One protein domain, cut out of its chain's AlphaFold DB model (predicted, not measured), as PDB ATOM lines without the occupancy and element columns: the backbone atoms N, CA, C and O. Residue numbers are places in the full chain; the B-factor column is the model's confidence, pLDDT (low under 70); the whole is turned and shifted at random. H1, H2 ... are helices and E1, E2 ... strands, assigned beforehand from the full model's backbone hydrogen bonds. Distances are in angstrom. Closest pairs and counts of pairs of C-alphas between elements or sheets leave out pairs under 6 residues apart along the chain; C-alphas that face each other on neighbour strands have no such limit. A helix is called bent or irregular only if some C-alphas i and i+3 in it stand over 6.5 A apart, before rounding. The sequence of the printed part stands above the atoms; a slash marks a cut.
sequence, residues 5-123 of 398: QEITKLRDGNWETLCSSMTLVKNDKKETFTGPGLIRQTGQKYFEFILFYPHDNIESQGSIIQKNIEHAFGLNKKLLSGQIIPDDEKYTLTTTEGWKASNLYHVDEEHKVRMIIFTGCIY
ATOM      1  N   GLN A   5      -2.927 -19.247  22.684       90.56
ATOM      2  CA  GLN A   5      -1.901 -18.244  22.971       90.56
ATOM      3  C   GLN A   5      -2.345 -16.838  22.556       90.56
ATOM      4  O   GLN A   5      -2.153 -15.900  23.319       90.56
ATOM      5  N   GLU A   6      -2.978 -16.684  21.389       91.50
ATOM      6  CA  GLU A   6      -3.524 -15.390  20.959       91.50
ATOM      7  C   GLU A   6      -4.638 -14.902  21.887       91.50
ATOM      8  O   GLU A   6      -4.656 -13.726  22.233       91.50
ATOM      9  N   ILE A   7      -5.529 -15.793  22.338       92.56
ATOM     10  CA  ILE A   7      -6.600 -15.440  23.284       92.56
ATOM     11  C   ILE A   7      -6.014 -14.954  24.616       92.56
ATOM     12  O   ILE A   7      -6.464 -13.940  25.144       92.56
ATOM     13  N   THR A   8      -4.999 -15.644  25.146       90.81
ATOM     14  CA  THR A   8      -4.314 -15.221  26.375       90.81
ATOM     15  C   THR A   8      -3.616 -13.870  26.178       90.81
ATOM     16  O   THR A   8      -3.806 -12.974  26.994       90.81
ATOM     17  N   LYS A   9      -2.898 -13.669  25.062       90.69
ATOM     18  CA  LYS A   9      -2.273 -12.373  24.734       90.69
ATOM     19  C   LYS A   9      -3.293 -11.237  24.636       90.69
ATOM     20  O   LYS A   9      -3.017 -10.150  25.133       90.69
ATOM     21  N   LEU A  10      -4.459 -11.493  24.032       91.50
ATOM     22  CA  LEU A  10      -5.556 -10.525  23.954       91.50
ATOM     23  C   LEU A  10      -6.031 -10.135  25.349       91.50
ATOM     24  O   LEU A  10      -6.068  -8.950  25.665       91.50
ATOM     25  N   ARG A  11      -6.345 -11.126  26.197       89.94
ATOM     26  CA  ARG A  11      -6.762 -10.896  27.589       89.94
ATOM     27  C   ARG A  11      -5.746 -10.035  28.341       89.94
ATOM     28  O   ARG A  11      -6.118  -9.067  29.004       89.94
ATOM     29  N   ASP A  12      -4.472 -10.379  28.206       88.62
ATOM     30  CA  ASP A  12      -3.375  -9.730  28.921       88.62
ATOM     31  C   ASP A  12      -3.025  -8.347  28.345       88.62
ATOM     32  O   ASP A  12      -2.192  -7.643  28.909       88.62
ATOM     33  N   GLY A  13      -3.669  -7.927  27.250       87.62
ATOM     34  CA  GLY A  13      -3.459  -6.614  26.646       87.62
ATOM     35  C   GLY A  13      -2.190  -6.503  25.803       87.62
ATOM     36  O   GLY A  13      -1.792  -5.388  25.491       87.62
ATOM     37  N   ASN A  14      -1.573  -7.633  25.445       88.50
ATOM     38  CA  ASN A  14      -0.268  -7.720  24.779       88.50
ATOM     39  C   ASN A  14      -0.362  -8.438  23.421       88.50
ATOM     40  O   ASN A  14       0.583  -9.100  22.981       88.50
ATOM     41  N   TRP A  15      -1.536  -8.414  22.790       91.19
ATOM     42  CA  TRP A  15      -1.717  -9.010  21.471       91.19
ATOM     43  C   TRP A  15      -1.131  -8.112  20.385       91.19
ATOM     44  O   TRP A  15      -1.369  -6.907  20.368       91.19
ATOM     45  N   GLU A  16      -0.396  -8.727  19.467       90.50
ATOM     46  CA  GLU A  16       0.204  -8.078  18.310       90.50
ATOM     47  C   GLU A  16       0.209  -9.058  17.136       90.50
ATOM     48  O   GLU A  16       0.414 -10.265  17.312       90.50
ATOM     49  N   THR A  17      -0.011  -8.531  15.936       89.50
ATOM     50  CA  THR A  17       0.133  -9.259  14.682       89.50
ATOM     51  C   THR A  17       0.886  -8.402  13.673       89.50
ATOM     52  O   THR A  17       0.572  -7.228  13.475       89.50
ATOM     53  N   LEU A  18       1.902  -8.997  13.046       87.75
ATOM     54  CA  LEU A  18       2.605  -8.401  11.918       87.75
ATOM     55  C   LEU A  18       1.812  -8.662  10.640       87.75
ATOM     56  O   LEU A  18       1.366  -9.787  10.396       87.75
ATOM     57  N   CYS A  19       1.680  -7.627   9.820       86.75
ATOM     58  CA  CYS A  19       0.981  -7.666   8.550       86.75
ATOM     59  C   CYS A  19       1.965  -7.425   7.409       86.75
ATOM     60  O   CYS A  19       2.589  -6.367   7.311       86.75
ATOM     61  N   SER A  20       2.093  -8.415   6.530       85.50
ATOM     62  CA  SER A  20       2.971  -8.331   5.358       85.50
ATOM     63  C   SER A  20       2.534  -7.224   4.397       85.50
ATOM     64  O   SER A  20       3.381  -6.550   3.811       85.50
ATOM     65  N   SER A  21       1.226  -6.984   4.289       88.00
ATOM     66  CA  SER A  21       0.662  -5.811   3.636       88.00
ATOM     67  C   SER A  21      -0.655  -5.390   4.291       88.00
ATOM     68  O   SER A  21      -1.515  -6.205   4.631       88.00
ATOM     69  N   MET A  22      -0.801  -4.084   4.457       91.19
ATOM     70  CA  MET A  22      -1.953  -3.366   4.973       91.19
ATOM     71  C   MET A  22      -2.357  -2.335   3.927       91.19
ATOM     72  O   MET A  22      -1.511  -1.663   3.342       91.19
ATOM     73  N   THR A  23      -3.653  -2.227   3.671       90.56
ATOM     74  CA  THR A  23      -4.235  -1.255   2.751       90.56
ATOM     75  C   THR A  23      -5.229  -0.396   3.512       90.56
ATOM     76  O   THR A  23      -6.186  -0.901   4.097       90.56
ATOM     77  N   LEU A  24      -4.984   0.905   3.503       89.06
ATOM     78  CA  LEU A  24      -5.804   1.929   4.121       89.06
ATOM     79  C   LEU A  24      -6.498   2.725   3.011       89.06
ATOM     80  O   LEU A  24      -5.832   3.321   2.169       89.06
ATOM     81  N   VAL A  25      -7.830   2.724   2.994       88.81
ATOM     82  CA  VAL A  25      -8.649   3.385   1.965       88.81
ATOM     83  C   VAL A  25      -9.506   4.459   2.616       88.81
ATOM     84  O   VAL A  25     -10.250   4.161   3.554       88.81
ATOM     85  N   LYS A  26      -9.442   5.693   2.111       83.88
ATOM     86  CA  LYS A  26     -10.349   6.772   2.526       83.88
ATOM     87  C   LYS A  26     -11.748   6.496   1.973       83.88
ATOM     88  O   LYS A  26     -11.890   6.110   0.813       83.88
ATOM     89  N   ASN A  27     -12.800   6.646   2.779       79.00
ATOM     90  CA  ASN A  27     -14.151   6.198   2.407       79.00
ATOM     91  C   ASN A  27     -14.757   6.938   1.194       79.00
ATOM     92  O   ASN A  27     -15.671   6.410   0.560       79.00
ATOM     93  N   ASP A  28     -14.236   8.111   0.827       78.38
ATOM     94  CA  ASP A  28     -14.571   8.837  -0.409       78.38
ATOM     95  C   ASP A  28     -13.802   8.329  -1.655       78.38
ATOM     96  O   ASP A  28     -13.954   8.871  -2.750       78.38
ATOM     97  N   LYS A  29     -13.034   7.239  -1.493       65.81
ATOM     98  CA  LYS A  29     -12.299   6.449  -2.498       65.81
ATOM     99  C   LYS A  29     -11.199   7.186  -3.267       65.81
ATOM    100  O   LYS A  29     -10.698   6.638  -4.248       65.81
ATOM    101  N   LYS A  30     -10.809   8.396  -2.861       69.88
ATOM    102  CA  LYS A  30      -9.799   9.178  -3.597       69.88
ATOM    103  C   LYS A  30      -8.360   8.804  -3.256       69.88
ATOM    104  O   LYS A  30      -7.479   8.997  -4.086       69.88
ATOM    105  N   GLU A  31      -8.134   8.236  -2.076       81.00
ATOM    106  CA  GLU A  31      -6.795   7.945  -1.567       81.00
ATOM    107  C   GLU A  31      -6.711   6.511  -1.040       81.00
ATOM    108  O   GLU A  31      -7.616   6.011  -0.364       81.00
ATOM    109  N   THR A  32      -5.623   5.830  -1.393       84.62
ATOM    110  CA  THR A  32      -5.310   4.471  -0.948       84.62
ATOM    111  C   THR A  32      -3.831   4.393  -0.614       84.62
ATOM    112  O   THR A  32      -2.984   4.729  -1.441       84.62
ATOM    113  N   PHE A  33      -3.528   3.920   0.588       84.56
ATOM    114  CA  PHE A  33      -2.172   3.752   1.089       84.56
ATOM    115  C   PHE A  33      -1.929   2.273   1.344       84.56
ATOM    116  O   PHE A  33      -2.694   1.636   2.067       84.56
ATOM    117  N   THR A  34      -0.866   1.725   0.762       86.62
ATOM    118  CA  THR A  34      -0.535   0.305   0.895       86.62
ATOM    119  C   THR A  34       0.922   0.137   1.282       86.62
ATOM    120  O   THR A  34       1.802   0.793   0.730       86.62
ATOM    121  N   GLY A  35       1.175  -0.760   2.225       85.62
ATOM    122  CA  GLY A  35       2.506  -1.048   2.740       85.62
ATOM    123  C   GLY A  35       2.445  -2.075   3.866       85.62
ATOM    124  O   GLY A  35       1.358  -2.441   4.302       85.62
ATOM    125  N   PRO A  36       3.581  -2.592   4.338       86.06
ATOM    126  CA  PRO A  36       3.606  -3.476   5.497       86.06
ATOM    127  C   PRO A  36       3.194  -2.724   6.767       86.06
ATOM    128  O   PRO A  36       3.251  -1.494   6.838       86.06
ATOM    129  N   GLY A  37       2.860  -3.462   7.816       87.62
ATOM    130  CA  GLY A  37       2.547  -2.847   9.093       87.62
ATOM    131  C   GLY A  37       2.314  -3.846  10.208       87.62
ATOM    132  O   GLY A  37       2.674  -5.018  10.103       87.62
ATOM    133  N   LEU A  38       1.726  -3.375  11.297       89.06
ATOM    134  CA  LEU A  38       1.318  -4.218  12.414       89.06
ATOM    135  C   LEU A  38       0.033  -3.689  13.039       89.06
ATOM    136  O   LEU A  38      -0.290  -2.506  12.930       89.06
ATOM    137  N   ILE A  39      -0.667  -4.579  13.732       90.31
ATOM    138  CA  ILE A  39      -1.782  -4.228  14.605       90.31
ATOM    139  C   ILE A  39      -1.449  -4.740  16.001       90.31
ATOM    140  O   ILE A  39      -1.166  -5.927  16.167       90.31
ATOM    141  N   ARG A  40      -1.483  -3.861  17.002       89.81
ATOM    142  CA  ARG A  40      -1.190  -4.193  18.399       89.81
ATOM    143  C   ARG A  40      -2.254  -3.656  19.339       89.81
ATOM    144  O   ARG A  40      -2.971  -2.719  19.017       89.81
ATOM    145  N   GLN A  41      -2.376  -4.260  20.508       86.88
ATOM    146  CA  GLN A  41      -3.272  -3.801  21.559       86.88
ATOM    147  C   GLN A  41      -2.519  -2.885  22.528       86.88
ATOM    148  O   GLN A  41      -1.490  -3.278  23.070       86.88
ATOM    149  N   THR A  42      -3.054  -1.691  22.792       81.12
ATOM    150  CA  THR A  42      -2.388  -0.695  23.649       81.12
ATOM    151  C   THR A  42      -3.119  -0.578  24.986       81.12
ATOM    152  O   THR A  42      -4.183   0.040  25.092       81.12
ATOM    153  N   GLY A  43      -2.573  -1.212  26.033       66.69
ATOM    154  CA  GLY A  43      -3.037  -1.057  27.422       66.69
ATOM    155  C   GLY A  43      -4.529  -1.348  27.635       66.69
ATOM    156  O   GLY A  43      -5.183  -0.649  28.407       66.69
ATOM    157  N   GLN A  44      -5.067  -2.331  26.899       71.38
ATOM    158  CA  GLN A  44      -6.487  -2.720  26.829       71.38
ATOM    159  C   GLN A  44      -7.459  -1.668  26.249       71.38
ATOM    160  O   GLN A  44      -8.622  -1.991  26.046       71.38
ATOM    161  N   LYS A  45      -7.026  -0.449  25.905       70.62
ATOM    162  CA  LYS A  45      -7.937   0.641  25.504       70.62
ATOM    163  C   LYS A  45      -8.432   0.543  24.061       70.62
ATOM    164  O   LYS A  45      -9.624   0.694  23.810       70.62
ATOM    165  N   TYR A  46      -7.510   0.337  23.131       81.25
ATOM    166  CA  TYR A  46      -7.769   0.275  21.695       81.25
ATOM    167  C   TYR A  46      -6.773  -0.671  21.015       81.25
ATOM    168  O   TYR A  46      -5.749  -1.034  21.606       81.25
ATOM    169  N   PHE A  47      -7.083  -1.097  19.791       87.00
ATOM    170  CA  PHE A  47      -6.072  -1.641  18.893       87.00
ATOM    171  C   PHE A  47      -5.460  -0.486  18.113       87.00
ATOM    172  O   PHE A  47      -6.176   0.318  17.527       87.00
ATOM    173  N   GLU A  48      -4.149  -0.390  18.121       87.44
ATOM    174  CA  GLU A  48      -3.395   0.536  17.300       87.44
ATOM    175  C   GLU A  48      -2.950  -0.198  16.040       87.44
ATOM    176  O   GLU A  48      -2.447  -1.323  16.119       87.44
ATOM    177  N   PHE A  49      -3.119   0.428  14.882       88.31
ATOM    178  CA  PHE A  49      -2.433  -0.020  13.679       88.31
ATOM    179  C   PHE A  49      -1.310   0.941  13.313       88.31
ATOM    180  O   PHE A  49      -1.417   2.145  13.534       88.31
ATOM    181  N   ILE A  50      -0.253   0.391  12.724       87.06
ATOM    182  CA  ILE A  50       0.889   1.140  12.209       87.06
ATOM    183  C   ILE A  50       1.133   0.644  10.789       87.06
ATOM    184  O   ILE A  50       1.496  -0.516  10.601       87.06
ATOM    185  N   LEU A  51       0.919   1.508   9.800       85.06
ATOM    186  CA  LEU A  51       1.184   1.245   8.386       85.06
ATOM    187  C   LEU A  51       2.432   2.023   7.959       85.06
ATOM    188  O   LEU A  51       2.461   3.248   8.059       85.06
ATOM    189  N   PHE A  52       3.436   1.318   7.441       81.06
ATOM    190  CA  PHE A  52       4.642   1.925   6.885       81.06
ATOM    191  C   PHE A  52       4.462   2.136   5.382       81.06
ATOM    192  O   PHE A  52       4.451   1.177   4.609       81.06
ATOM    193  N   TYR A  53       4.334   3.392   4.964       73.88
ATOM    194  CA  TYR A  53       4.194   3.772   3.565       73.88
ATOM    195  C   TYR A  53       5.535   4.297   3.020       73.88
ATOM    196  O   TYR A  53       6.098   5.257   3.565       73.88
ATOM    197  N   PRO A  54       6.092   3.682   1.962       65.88
ATOM    198  CA  PRO A  54       7.335   4.156   1.370       65.88
ATOM    199  C   PRO A  54       7.101   5.513   0.690       65.88
ATOM    200  O   PRO A  54       6.352   5.609  -0.279       65.88
ATOM    201  N   HIS A  55       7.746   6.566   1.201       54.81
ATOM    202  CA  HIS A  55       7.812   7.863   0.525       54.81
ATOM    203  C   HIS A  55       8.760   7.708  -0.677       54.81
ATOM    204  O   HIS A  55       9.934   7.404  -0.485       54.81
ATOM    205  N   ASP A  56       8.222   7.888  -1.885       47.91
ATOM    206  CA  ASP A  56       8.887   7.865  -3.197       47.91
ATOM    207  C   ASP A  56       9.456   6.518  -3.685       47.91
ATOM    208  O   ASP A  56      10.476   6.042  -3.209       47.91
ATOM    209  N   ASN A  57       8.830   5.954  -4.727       43.00
ATOM    210  CA  ASN A  57       9.460   5.179  -5.813       43.00
ATOM    211  C   ASN A  57      10.591   4.178  -5.472       43.00
ATOM    212  O   ASN A  57      11.494   3.965  -6.280       43.00
ATOM    213  N   ILE A  58      10.537   3.482  -4.335       48.28
ATOM    214  CA  ILE A  58      11.372   2.293  -4.125       48.28
ATOM    215  C   ILE A  58      10.624   1.099  -4.717       48.28
ATOM    216  O   ILE A  58       9.988   0.306  -4.019       48.28
ATOM    217  N   GLU A  59      10.684   0.997  -6.045       43.91
ATOM    218  CA  GLU A  59      10.460  -0.268  -6.726       43.91
ATOM    219  C   GLU A  59      11.414  -1.309  -6.133       43.91
ATOM    220  O   GLU A  59      12.634  -1.168  -6.183       43.91
ATOM    221  N   SER A  60      10.835  -2.394  -5.627       47.38
ATOM    222  CA  SER A  60      11.492  -3.676  -5.367       47.38
ATOM    223  C   SER A  60      12.611  -3.694  -4.308       47.38
ATOM    224  O   SER A  60      13.740  -3.279  -4.529       47.38
ATOM    225  N   GLN A  61      12.315  -4.314  -3.162       43.78
ATOM    226  CA  GLN A  61      13.023  -5.504  -2.658       43.78
ATOM    227  C   GLN A  61      12.455  -5.872  -1.279       43.78
ATOM    228  O   GLN A  61      12.762  -5.248  -0.262       43.78
ATOM    229  N   GLY A  62      11.634  -6.927  -1.233       49.34
ATOM    230  CA  GLY A  62      10.992  -7.420  -0.005       49.34
ATOM    231  C   GLY A  62      11.956  -7.795   1.133       49.34
ATOM    232  O   GLY A  62      11.530  -7.897   2.278       49.34
ATOM    233  N   SER A  63      13.259  -7.927   0.864       51.88
ATOM    234  CA  SER A  63      14.287  -8.223   1.872       51.88
ATOM    235  C   SER A  63      14.723  -7.008   2.705       51.88
ATOM    236  O   SER A  63      15.201  -7.184   3.825       51.88
ATOM    237  N   ILE A  64      14.564  -5.780   2.198       53.12
ATOM    238  CA  ILE A  64      14.972  -4.548   2.899       53.12
ATOM    239  C   ILE A  64      13.870  -4.095   3.860       53.12
ATOM    240  O   ILE A  64      14.146  -3.680   4.981       53.12
ATOM    241  N   ILE A  65      12.613  -4.246   3.451       53.84
ATOM    242  CA  ILE A  65      11.442  -3.876   4.246       53.84
ATOM    243  C   ILE A  65      11.341  -4.736   5.514       53.84
ATOM    244  O   ILE A  65      11.175  -4.200   6.606       53.84
ATOM    245  N   GLN A  66      11.529  -6.053   5.393       49.62
ATOM    246  CA  GLN A  66      11.504  -6.967   6.537       49.62
ATOM    247  C   GLN A  66      12.666  -6.713   7.512       49.62
ATOM    248  O   GLN A  66      12.455  -6.687   8.721       49.62
ATOM    249  N   LYS A  67      13.862  -6.394   6.998       53.62
ATOM    250  CA  LYS A  67      15.003  -5.956   7.821       53.62
ATOM    251  C   LYS A  67      14.776  -4.604   8.495       53.62
ATOM    252  O   LYS A  67      15.255  -4.403   9.603       53.62
ATOM    253  N   ASN A  68      14.060  -3.678   7.859       51.19
ATOM    254  CA  ASN A  68      13.726  -2.378   8.445       51.19
ATOM    255  C   ASN A  68      12.674  -2.502   9.552       51.19
ATOM    256  O   ASN A  68      12.794  -1.815  10.561       51.19
ATOM    257  N   ILE A  69      11.701  -3.406   9.385       53.38
ATOM    258  CA  ILE A  69      10.768  -3.831  10.436       53.38
ATOM    259  C   ILE A  69      11.595  -4.399  11.599       53.38
ATOM    260  O   ILE A  69      11.622  -3.793  12.661       53.38
ATOM    261  N   GLU A  70      12.390  -5.452  11.385       52.12
ATOM    262  CA  GLU A  70      13.238  -6.072  12.423       52.12
ATOM    263  C   GLU A  70      14.200  -5.085  13.119       52.12
ATOM    264  O   GLU A  70      14.358  -5.122  14.339       52.12
ATOM    265  N   HIS A  71      14.811  -4.158  12.374       49.69
ATOM    266  CA  HIS A  71      15.707  -3.128  12.905       49.69
ATOM    267  C   HIS A  71      14.961  -2.034  13.691       49.69
ATOM    268  O   HIS A  71      15.511  -1.501  14.655       49.69
ATOM    269  N   ALA A  72      13.714  -1.707  13.332       47.31
ATOM    270  CA  ALA A  72      12.870  -0.777  14.088       47.31
ATOM    271  C   ALA A  72      12.429  -1.351  15.450       47.31
ATOM    272  O   ALA A  72      12.241  -0.584  16.392       47.31
ATOM    273  N   PHE A  73      12.338  -2.681  15.583       52.41
ATOM    274  CA  PHE A  73      12.042  -3.366  16.853       52.41
ATOM    275  C   PHE A  73      13.288  -3.661  17.711       52.41
ATOM    276  O   PHE A  73      13.169  -4.176  18.824       52.41
ATOM    277  N   GLY A  74      14.491  -3.308  17.241       45.38
ATOM    278  CA  GLY A  74      15.717  -3.353  18.037       45.38
ATOM    279  C   GLY A  74      15.692  -2.296  19.147       45.38
ATOM    280  O   GLY A  74      15.773  -1.105  18.865       45.38
ATOM    281  N   LEU A  75      15.616  -2.761  20.398       38.12
ATOM    282  CA  LEU A  75      15.343  -2.088  21.686       38.12
ATOM    283  C   LEU A  75      15.905  -0.677  22.009       38.12
ATOM    284  O   LEU A  75      15.698  -0.245  23.135       38.12
ATOM    285  N   ASN A  76      16.585   0.079  21.138       37.84
ATOM    286  CA  ASN A  76      17.300   1.295  21.571       37.84
ATOM    287  C   ASN A  76      17.421   2.475  20.582       37.84
ATOM    288  O   ASN A  76      18.384   3.239  20.684       37.84
ATOM    289  N   LYS A  77      16.483   2.721  19.652       38.16
ATOM    290  CA  LYS A  77      16.548   3.962  18.839       38.16
ATOM    291  C   LYS A  77      15.214   4.696  18.675       38.16
ATOM    292  O   LYS A  77      14.255   4.157  18.141       38.16
ATOM    293  N   LYS A  78      15.210   5.977  19.078       37.88
ATOM    294  CA  LYS A  78      14.198   6.993  18.731       37.88
ATOM    295  C   LYS A  78      14.232   7.249  17.218       37.88
ATOM    296  O   LYS A  78      15.263   7.669  16.697       37.88
ATOM    297  N   LEU A  79      13.122   7.024  16.529       41.44
ATOM    298  CA  LEU A  79      12.915   7.374  15.112       41.44
ATOM    299  C   LEU A  79      12.277   8.808  15.011       41.44
ATOM    300  O   LEU A  79      11.951   9.302  16.083       41.44
ATOM    301  N   LEU A  80      12.119   9.489  13.824       39.25
ATOM    302  CA  LEU A  80      11.502  10.866  13.564       39.25
ATOM    303  C   LEU A  80      10.664  11.144  12.254       39.25
ATOM    304  O   LEU A  80      11.292  11.050  11.211       39.25
ATOM    305  N   SER A  81       9.358  11.570  12.369       35.38
ATOM    306  CA  SER A  81       8.102  11.734  11.507       35.38
ATOM    307  C   SER A  81       6.976  10.656  11.223       35.38
ATOM    308  O   SER A  81       7.217   9.467  11.076       35.38
ATOM    309  N   GLY A  82       5.698  11.084  11.144       47.50
ATOM    310  CA  GLY A  82       4.476  10.281  10.881       47.50
ATOM    311  C   GLY A  82       3.268  11.181  10.536       47.50
ATOM    312  O   GLY A  82       3.283  12.358  10.893       47.50
ATOM    313  N   GLN A  83       2.259  10.678   9.813       52.34
ATOM    314  CA  GLN A  83       0.999  11.387   9.536       52.34
ATOM    315  C   GLN A  83      -0.132  10.737  10.330       52.34
ATOM    316  O   GLN A  83      -0.417   9.550  10.167       52.34
ATOM    317  N   ILE A  84      -0.775  11.523  11.191       58.28
ATOM    318  CA  ILE A  84      -1.913  11.048  11.970       58.28
ATOM    319  C   ILE A  84      -3.197  11.295  11.180       58.28
ATOM    320  O   ILE A  84      -3.360  12.349  10.564       58.28
ATOM    321  N   ILE A  85      -4.084  10.301  11.172       62.28
ATOM    322  CA  ILE A  85      -5.371  10.365  10.478       62.28
ATOM    323  C   ILE A  85      -6.283  11.374  11.183       62.28
ATOM    324  O   ILE A  85      -6.601  11.134  12.347       62.28
ATOM    325  N   PRO A  86      -6.733  12.451  10.513       59.62
ATOM    326  CA  PRO A  86      -7.650  13.422  11.105       59.62
ATOM    327  C   PRO A  86      -8.969  12.784  11.567       59.62
ATOM    328  O   PRO A  86      -9.506  11.900  10.900       59.62
ATOM    329  N   ASP A  87      -9.515  13.257  12.691       56.97
ATOM    330  CA  ASP A  87     -10.746  12.716  13.295       56.97
ATOM    331  C   ASP A  87     -12.006  12.873  12.426       56.97
ATOM    332  O   ASP A  87     -12.985  12.143  12.598       56.97
ATOM    333  N   ASP A  88     -12.013  13.829  11.496       61.31
ATOM    334  CA  ASP A  88     -13.117  14.071  10.566       61.31
ATOM    335  C   ASP A  88     -13.124  13.101   9.374       61.31
ATOM    336  O   ASP A  88     -14.117  13.014   8.639       61.31
ATOM    337  N   GLU A  89     -12.062  12.313   9.202       67.19
ATOM    338  CA  GLU A  89     -11.888  11.434   8.058       67.19
ATOM    339  C   GLU A  89     -12.160   9.966   8.398       67.19
ATOM    340  O   GLU A  89     -11.647   9.389   9.353       67.19
ATOM    341  N   LYS A  90     -12.973   9.310   7.564       78.38
ATOM    342  CA  LYS A  90     -13.309   7.895   7.750       78.38
ATOM    343  C   LYS A  90     -12.491   7.021   6.817       78.38
ATOM    344  O   LYS A  90     -12.595   7.139   5.596       78.38
ATOM    345  N   TYR A  91     -11.775   6.077   7.410       84.44
ATOM    346  CA  TYR A  91     -10.958   5.110   6.694       84.44
ATOM    347  C   TYR A  91     -11.428   3.670   6.908       84.44
ATOM    348  O   TYR A  91     -12.051   3.325   7.920       84.44
ATOM    349  N   THR A  92     -11.085   2.824   5.941       89.75
ATOM    350  CA  THR A  92     -11.205   1.368   6.006       89.75
ATOM    351  C   THR A  92      -9.816   0.751   5.897       89.75
ATOM    352  O   THR A  92      -9.062   1.080   4.984       89.75
ATOM    353  N   LEU A  93      -9.490  -0.154   6.815       91.62
ATOM    354  CA  LEU A  93      -8.239  -0.904   6.839       91.62
ATOM    355  C   LEU A  93      -8.495  -2.353   6.419       91.62
ATOM    356  O   LEU A  93      -9.413  -2.989   6.938       91.62
ATOM    357  N   THR A  94      -7.658  -2.894   5.538       93.50
ATOM    358  CA  THR A  94      -7.619  -4.320   5.188       93.50
ATOM    359  C   THR A  94      -6.183  -4.845   5.206       93.50
ATOM    360  O   THR A  94      -5.249  -4.095   4.944       93.50
ATOM    361  N   THR A  95      -5.976  -6.125   5.523       91.88
ATOM    362  CA  THR A  95      -4.641  -6.753   5.523       91.88
ATOM    363  C   THR A  95      -4.627  -8.056   4.732       91.88
ATOM    364  O   THR A  95      -5.659  -8.714   4.567       91.88
ATOM    365  N   THR A  96      -3.449  -8.463   4.266       87.62
ATOM    366  CA  THR A  96      -3.221  -9.748   3.577       87.62
ATOM    367  C   THR A  96      -3.525 -10.964   4.446       87.62
ATOM    368  O   THR A  96      -3.948 -12.002   3.946       87.62
ATOM    369  N   GLU A  97      -3.378 -10.836   5.762       86.75
ATOM    370  CA  GLU A  97      -3.724 -11.867   6.744       86.75
ATOM    371  C   GLU A  97      -5.242 -11.951   6.982       86.75
ATOM    372  O   GLU A  97      -5.694 -12.769   7.791       86.75
ATOM    373  N   GLY A  98      -6.028 -11.123   6.285       88.75
ATOM    374  CA  GLY A  98      -7.486 -11.131   6.270       88.75
ATOM    375  C   GLY A  98      -8.143 -10.241   7.322       88.75
ATOM    376  O   GLY A  98      -9.364 -10.320   7.470       88.75
ATOM    377  N   TRP A  99      -7.378  -9.423   8.054       92.44
ATOM    378  CA  TRP A  99      -7.935  -8.479   9.026       92.44
ATOM    379  C   TRP A  99      -8.580  -7.287   8.322       92.44
ATOM    380  O   TRP A  99      -8.074  -6.791   7.319       92.44
ATOM    381  N   LYS A 100      -9.714  -6.834   8.854       93.88
ATOM    382  CA  LYS A 100     -10.503  -5.709   8.360       93.88
ATOM    383  C   LYS A 100     -10.968  -4.852   9.536       93.88
ATOM    384  O   LYS A 100     -11.406  -5.395  10.552       93.88
ATOM    385  N   ALA A 101     -10.925  -3.536   9.379       91.56
ATOM    386  CA  ALA A 101     -11.509  -2.575  10.309       91.56
ATOM    387  C   ALA A 101     -12.094  -1.385   9.541       91.56
ATOM    388  O   ALA A 101     -11.653  -1.065   8.439       91.56
ATOM    389  N   SER A 102     -13.101  -0.735  10.115       85.94
ATOM    390  CA  SER A 102     -13.768   0.432   9.524       85.94
ATOM    391  C   SER A 102     -14.025   1.480  10.598       85.94
ATOM    392  O   SER A 102     -14.146   1.114  11.766       85.94
ATOM    393  N   ASN A 103     -14.144   2.749  10.193       77.94
ATOM    394  CA  ASN A 103     -14.286   3.893  11.103       77.94
ATOM    395  C   ASN A 103     -13.101   3.967  12.076       77.94
ATOM    396  O   ASN A 103     -13.261   3.836  13.287       77.94
ATOM    397  N   LEU A 104     -11.902   4.083  11.508       78.31
ATOM    398  CA  LEU A 104     -10.668   4.290  12.264       78.31
ATOM    399  C   LEU A 104     -10.685   5.692  12.888       78.31
ATOM    400  O   LEU A 104     -11.175   6.619  12.248       78.31
ATOM    401  N   TYR A 105     -10.157   5.827  14.103       69.50
ATOM    402  CA  TYR A 105     -10.072   7.108  14.822       69.50
ATOM    403  C   TYR A 105      -8.611   7.520  15.035       69.50
ATOM    404  O   TYR A 105      -7.725   6.662  15.003       69.50
ATOM    405  N   HIS A 106      -8.354   8.805  15.283       56.47
ATOM    406  CA  HIS A 106      -7.011   9.323  15.551       56.47
ATOM    407  C   HIS A 106      -6.411   8.723  16.838       56.47
ATOM    408  O   HIS A 106      -7.117   8.422  17.806       56.47
ATOM    409  N   VAL A 107      -5.084   8.553  16.863       51.19
ATOM    410  CA  VAL A 107      -4.310   8.310  18.093       51.19
ATOM    411  C   VAL A 107      -3.397   9.509  18.291       51.19
ATOM    412  O   VAL A 107      -2.568   9.796  17.435       51.19
ATOM    413  N   ASP A 108      -3.518  10.170  19.437       46.16
ATOM    414  CA  ASP A 108      -2.786  11.387  19.817       46.16
ATOM    415  C   ASP A 108      -1.310  11.126  20.192       46.16
ATOM    416  O   ASP A 108      -0.782  11.639  21.179       46.16
ATOM    417  N   GLU A 109      -0.629  10.269  19.436       49.38
ATOM    418  CA  GLU A 109       0.752   9.895  19.709       49.38
ATOM    419  C   GLU A 109       1.676  10.453  18.627       49.38
ATOM    420  O   GLU A 109       1.619  10.058  17.460       49.38
ATOM    421  N   GLU A 110       2.561  11.371  19.034       42.41
ATOM    422  CA  GLU A 110       3.643  11.899  18.202       42.41
ATOM    423  C   GLU A 110       4.581  10.766  17.776       42.41
ATOM    424  O   GLU A 110       5.557  10.424  18.454       42.41
ATOM    425  N   HIS A 111       4.305  10.197  16.610       45.31
ATOM    426  CA  HIS A 111       5.168   9.205  16.008       45.31
ATOM    427  C   HIS A 111       6.268   9.890  15.228       45.31
ATOM    428  O   HIS A 111       6.079  10.796  14.414       45.31
ATOM    429  N   LYS A 112       7.470   9.435  15.518       42.59
ATOM    430  CA  LYS A 112       8.681  10.002  14.999       42.59
ATOM    431  C   LYS A 112       9.300   8.853  14.122       42.59
ATOM    432  O   LYS A 112       9.790   7.929  14.740       42.59
ATOM    433  N   VAL A 113       9.264   8.841  12.753       51.53
ATOM    434  CA  VAL A 113      10.062   8.076  11.703       51.53
ATOM    435  C   VAL A 113      10.327   8.769  10.294       51.53
ATOM    436  O   VAL A 113       9.535   9.553   9.794       51.53
ATOM    437  N   ARG A 114      11.461   8.494   9.593       44.59
ATOM    438  CA  ARG A 114      11.842   9.038   8.241       44.59
ATOM    439  C   ARG A 114      11.022   8.475   7.043       44.59
ATOM    440  O   ARG A 114      11.479   8.515   5.905       44.59
ATOM    441  N   MET A 115       9.847   7.905   7.295       52.78
ATOM    442  CA  MET A 115       8.915   7.344   6.302       52.78
ATOM    443  C   MET A 115       7.515   7.886   6.606       52.78
ATOM    444  O   MET A 115       7.269   8.289   7.742       52.78
ATOM    445  N   ILE A 116       6.588   7.888   5.639       58.81
ATOM    446  CA  ILE A 116       5.192   8.201   5.972       58.81
ATOM    447  C   ILE A 116       4.648   7.014   6.764       58.81
ATOM    448  O   ILE A 116       4.625   5.886   6.275       58.81
ATOM    449  N   ILE A 117       4.246   7.262   8.003       68.44
ATOM    450  CA  ILE A 117       3.573   6.270   8.837       68.44
ATOM    451  C   ILE A 117       2.156   6.738   9.065       68.44
ATOM    452  O   ILE A 117       1.969   7.864   9.515       68.44
ATOM    453  N   PHE A 118       1.197   5.858   8.798       67.94
ATOM    454  CA  PHE A 118      -0.193   6.060   9.179       67.94
ATOM    455  C   PHE A 118      -0.477   5.277  10.453       67.94
ATOM    456  O   PHE A 118      -0.220   4.069  10.509       67.94
ATOM    457  N   THR A 119      -1.017   5.959  11.457       75.69
ATOM    458  CA  THR A 119      -1.467   5.348  12.709       75.69
ATOM    459  C   THR A 119      -2.928   5.677  12.986       75.69
ATOM    460  O   THR A 119      -3.464   6.683  12.515       75.69
ATOM    461  N   GLY A 120      -3.589   4.809  13.748       79.50
ATOM    462  CA  GLY A 120      -4.955   5.043  14.203       79.50
ATOM    463  C   GLY A 120      -5.476   3.961  15.146       79.50
ATOM    464  O   GLY A 120      -4.867   2.903  15.324       79.50
ATOM    465  N   CYS A 121      -6.623   4.250  15.753       81.12
ATOM    466  CA  CYS A 121      -7.350   3.396  16.679       81.12
ATOM    467  C   CYS A 121      -8.364   2.522  15.941       81.12
ATOM    468  O   CYS A 121      -9.136   2.985  15.098       81.12
ATOM    469  N   ILE A 122      -8.451   1.270  16.370       84.88
ATOM    470  CA  ILE A 122      -9.454   0.296  15.973       84.88
ATOM    471  C   ILE A 122     -10.151  -0.211  17.237       84.88
ATOM    472  O   ILE A 122      -9.517  -0.707  18.170       84.88
ATOM    473  N   TYR A 123     -11.479  -0.126  17.251       86.12
ATOM    474  CA  TYR A 123     -12.303  -0.693  18.322       86.12
ATOM    475  C   TYR A 123     -12.686  -2.154  18.065       86.12
ATOM    476  O   TYR A 123     -12.838  -2.932  19.011       86.12
TER     477      TYR A 123
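AT A GLANCE: This is residues 5 to 123 of the 398 residues of an uncharacterized protein of Lentisphaerae bacterium GWF2_52_8 (UniProt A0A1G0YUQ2). One strongly twisted antiparallel sheet of six strands folds back on itself into two leaves, E5 and E4 facing E2, E3 and E6, with the bent strand E1 as the hinge. H2 sits over E2, while H1 only grazes the sheet; the long stretch from H2 to E4 passes by E6, where residues 83 to 84 pair with it. The printed part has 119 residues, with two named helices and six named strands in the order H1 E1 E2 E3 H2 E4 E5 E6; the sheet's order is E5 E4 E1 E2 E3 E6, and the class is mixed, helices and strands. The whole is compact, with a radius of gyration of the C-alphas of 14.2 A and spans of 40 by 37 by 28 A.

IN THESE COORDINATES: H1, residues 5 to 11, begins at C-alpha 5, (-1.901, -18.244, 22.971). E1, residues 16 to 26, is 24.1 A long and bends by 89 degrees at residue 20. E2, residues 32 to 42, is 25.3 A long and bends by 85 degrees at residue 35. E3, residues 46 to 53, is 22.0 A long. H2, residues 62 to 72, is 15.7 A long and begins at C-alpha 62, (10.992, -7.420, -0.005). E4 is residues 91 to 95 and E5 is residues 99 to 102. E6, residues 116 to 122, is 19.4 A long and ends at C-alpha 122, (-9.454, 0.296, 15.973).

HOW THE PARTS SIT: E1, E2 and E3 form a meander, each strand the antiparallel neighbour of the one before. In the hairpin of E1 and E2, N 19 and O 37 are 2.8 A apart; in that of E2 and E3, N 40 and O 48 are 2.9 A apart. E3 and E6 are antiparallel at 160 degrees, with N 51 and O 118 at 2.9 A. On the other side of E1, N 23 of E1 and O 94 of E4 are 2.8 A apart, and in the hairpin of E4 and E5, N 95 and O 99 are 2.8 A apart. The edge strands E5 and E6 come closest at the C-alphas of Ala 101 and Ile 122, 6.7 A. H2 is on the sheet at a height of 10.2 A, over E2 and slantwise to the strands, at 34 degrees to E2 on the local plane; their closest C-alphas are those of Pro 36 and Ile 65, 7.9 A. H1 only grazes the sheet with residues 6 to 11; H1 and H2 are apart. Every O i to N i+4 pair is within hydrogen-bond range in H1, and 5 of 7 in H2.

THE WHOLE: The C-alphas farthest apart, those of Thr 8 and Asn 57, are 40.5 A from each other. The printed part has no cut. The links H2 to E4 and E5 to E6 are long. The mean pLDDT of the printed part is 70.8; residues 29 to 30, 43, 54 to 89 and 105 to 118 are under 70.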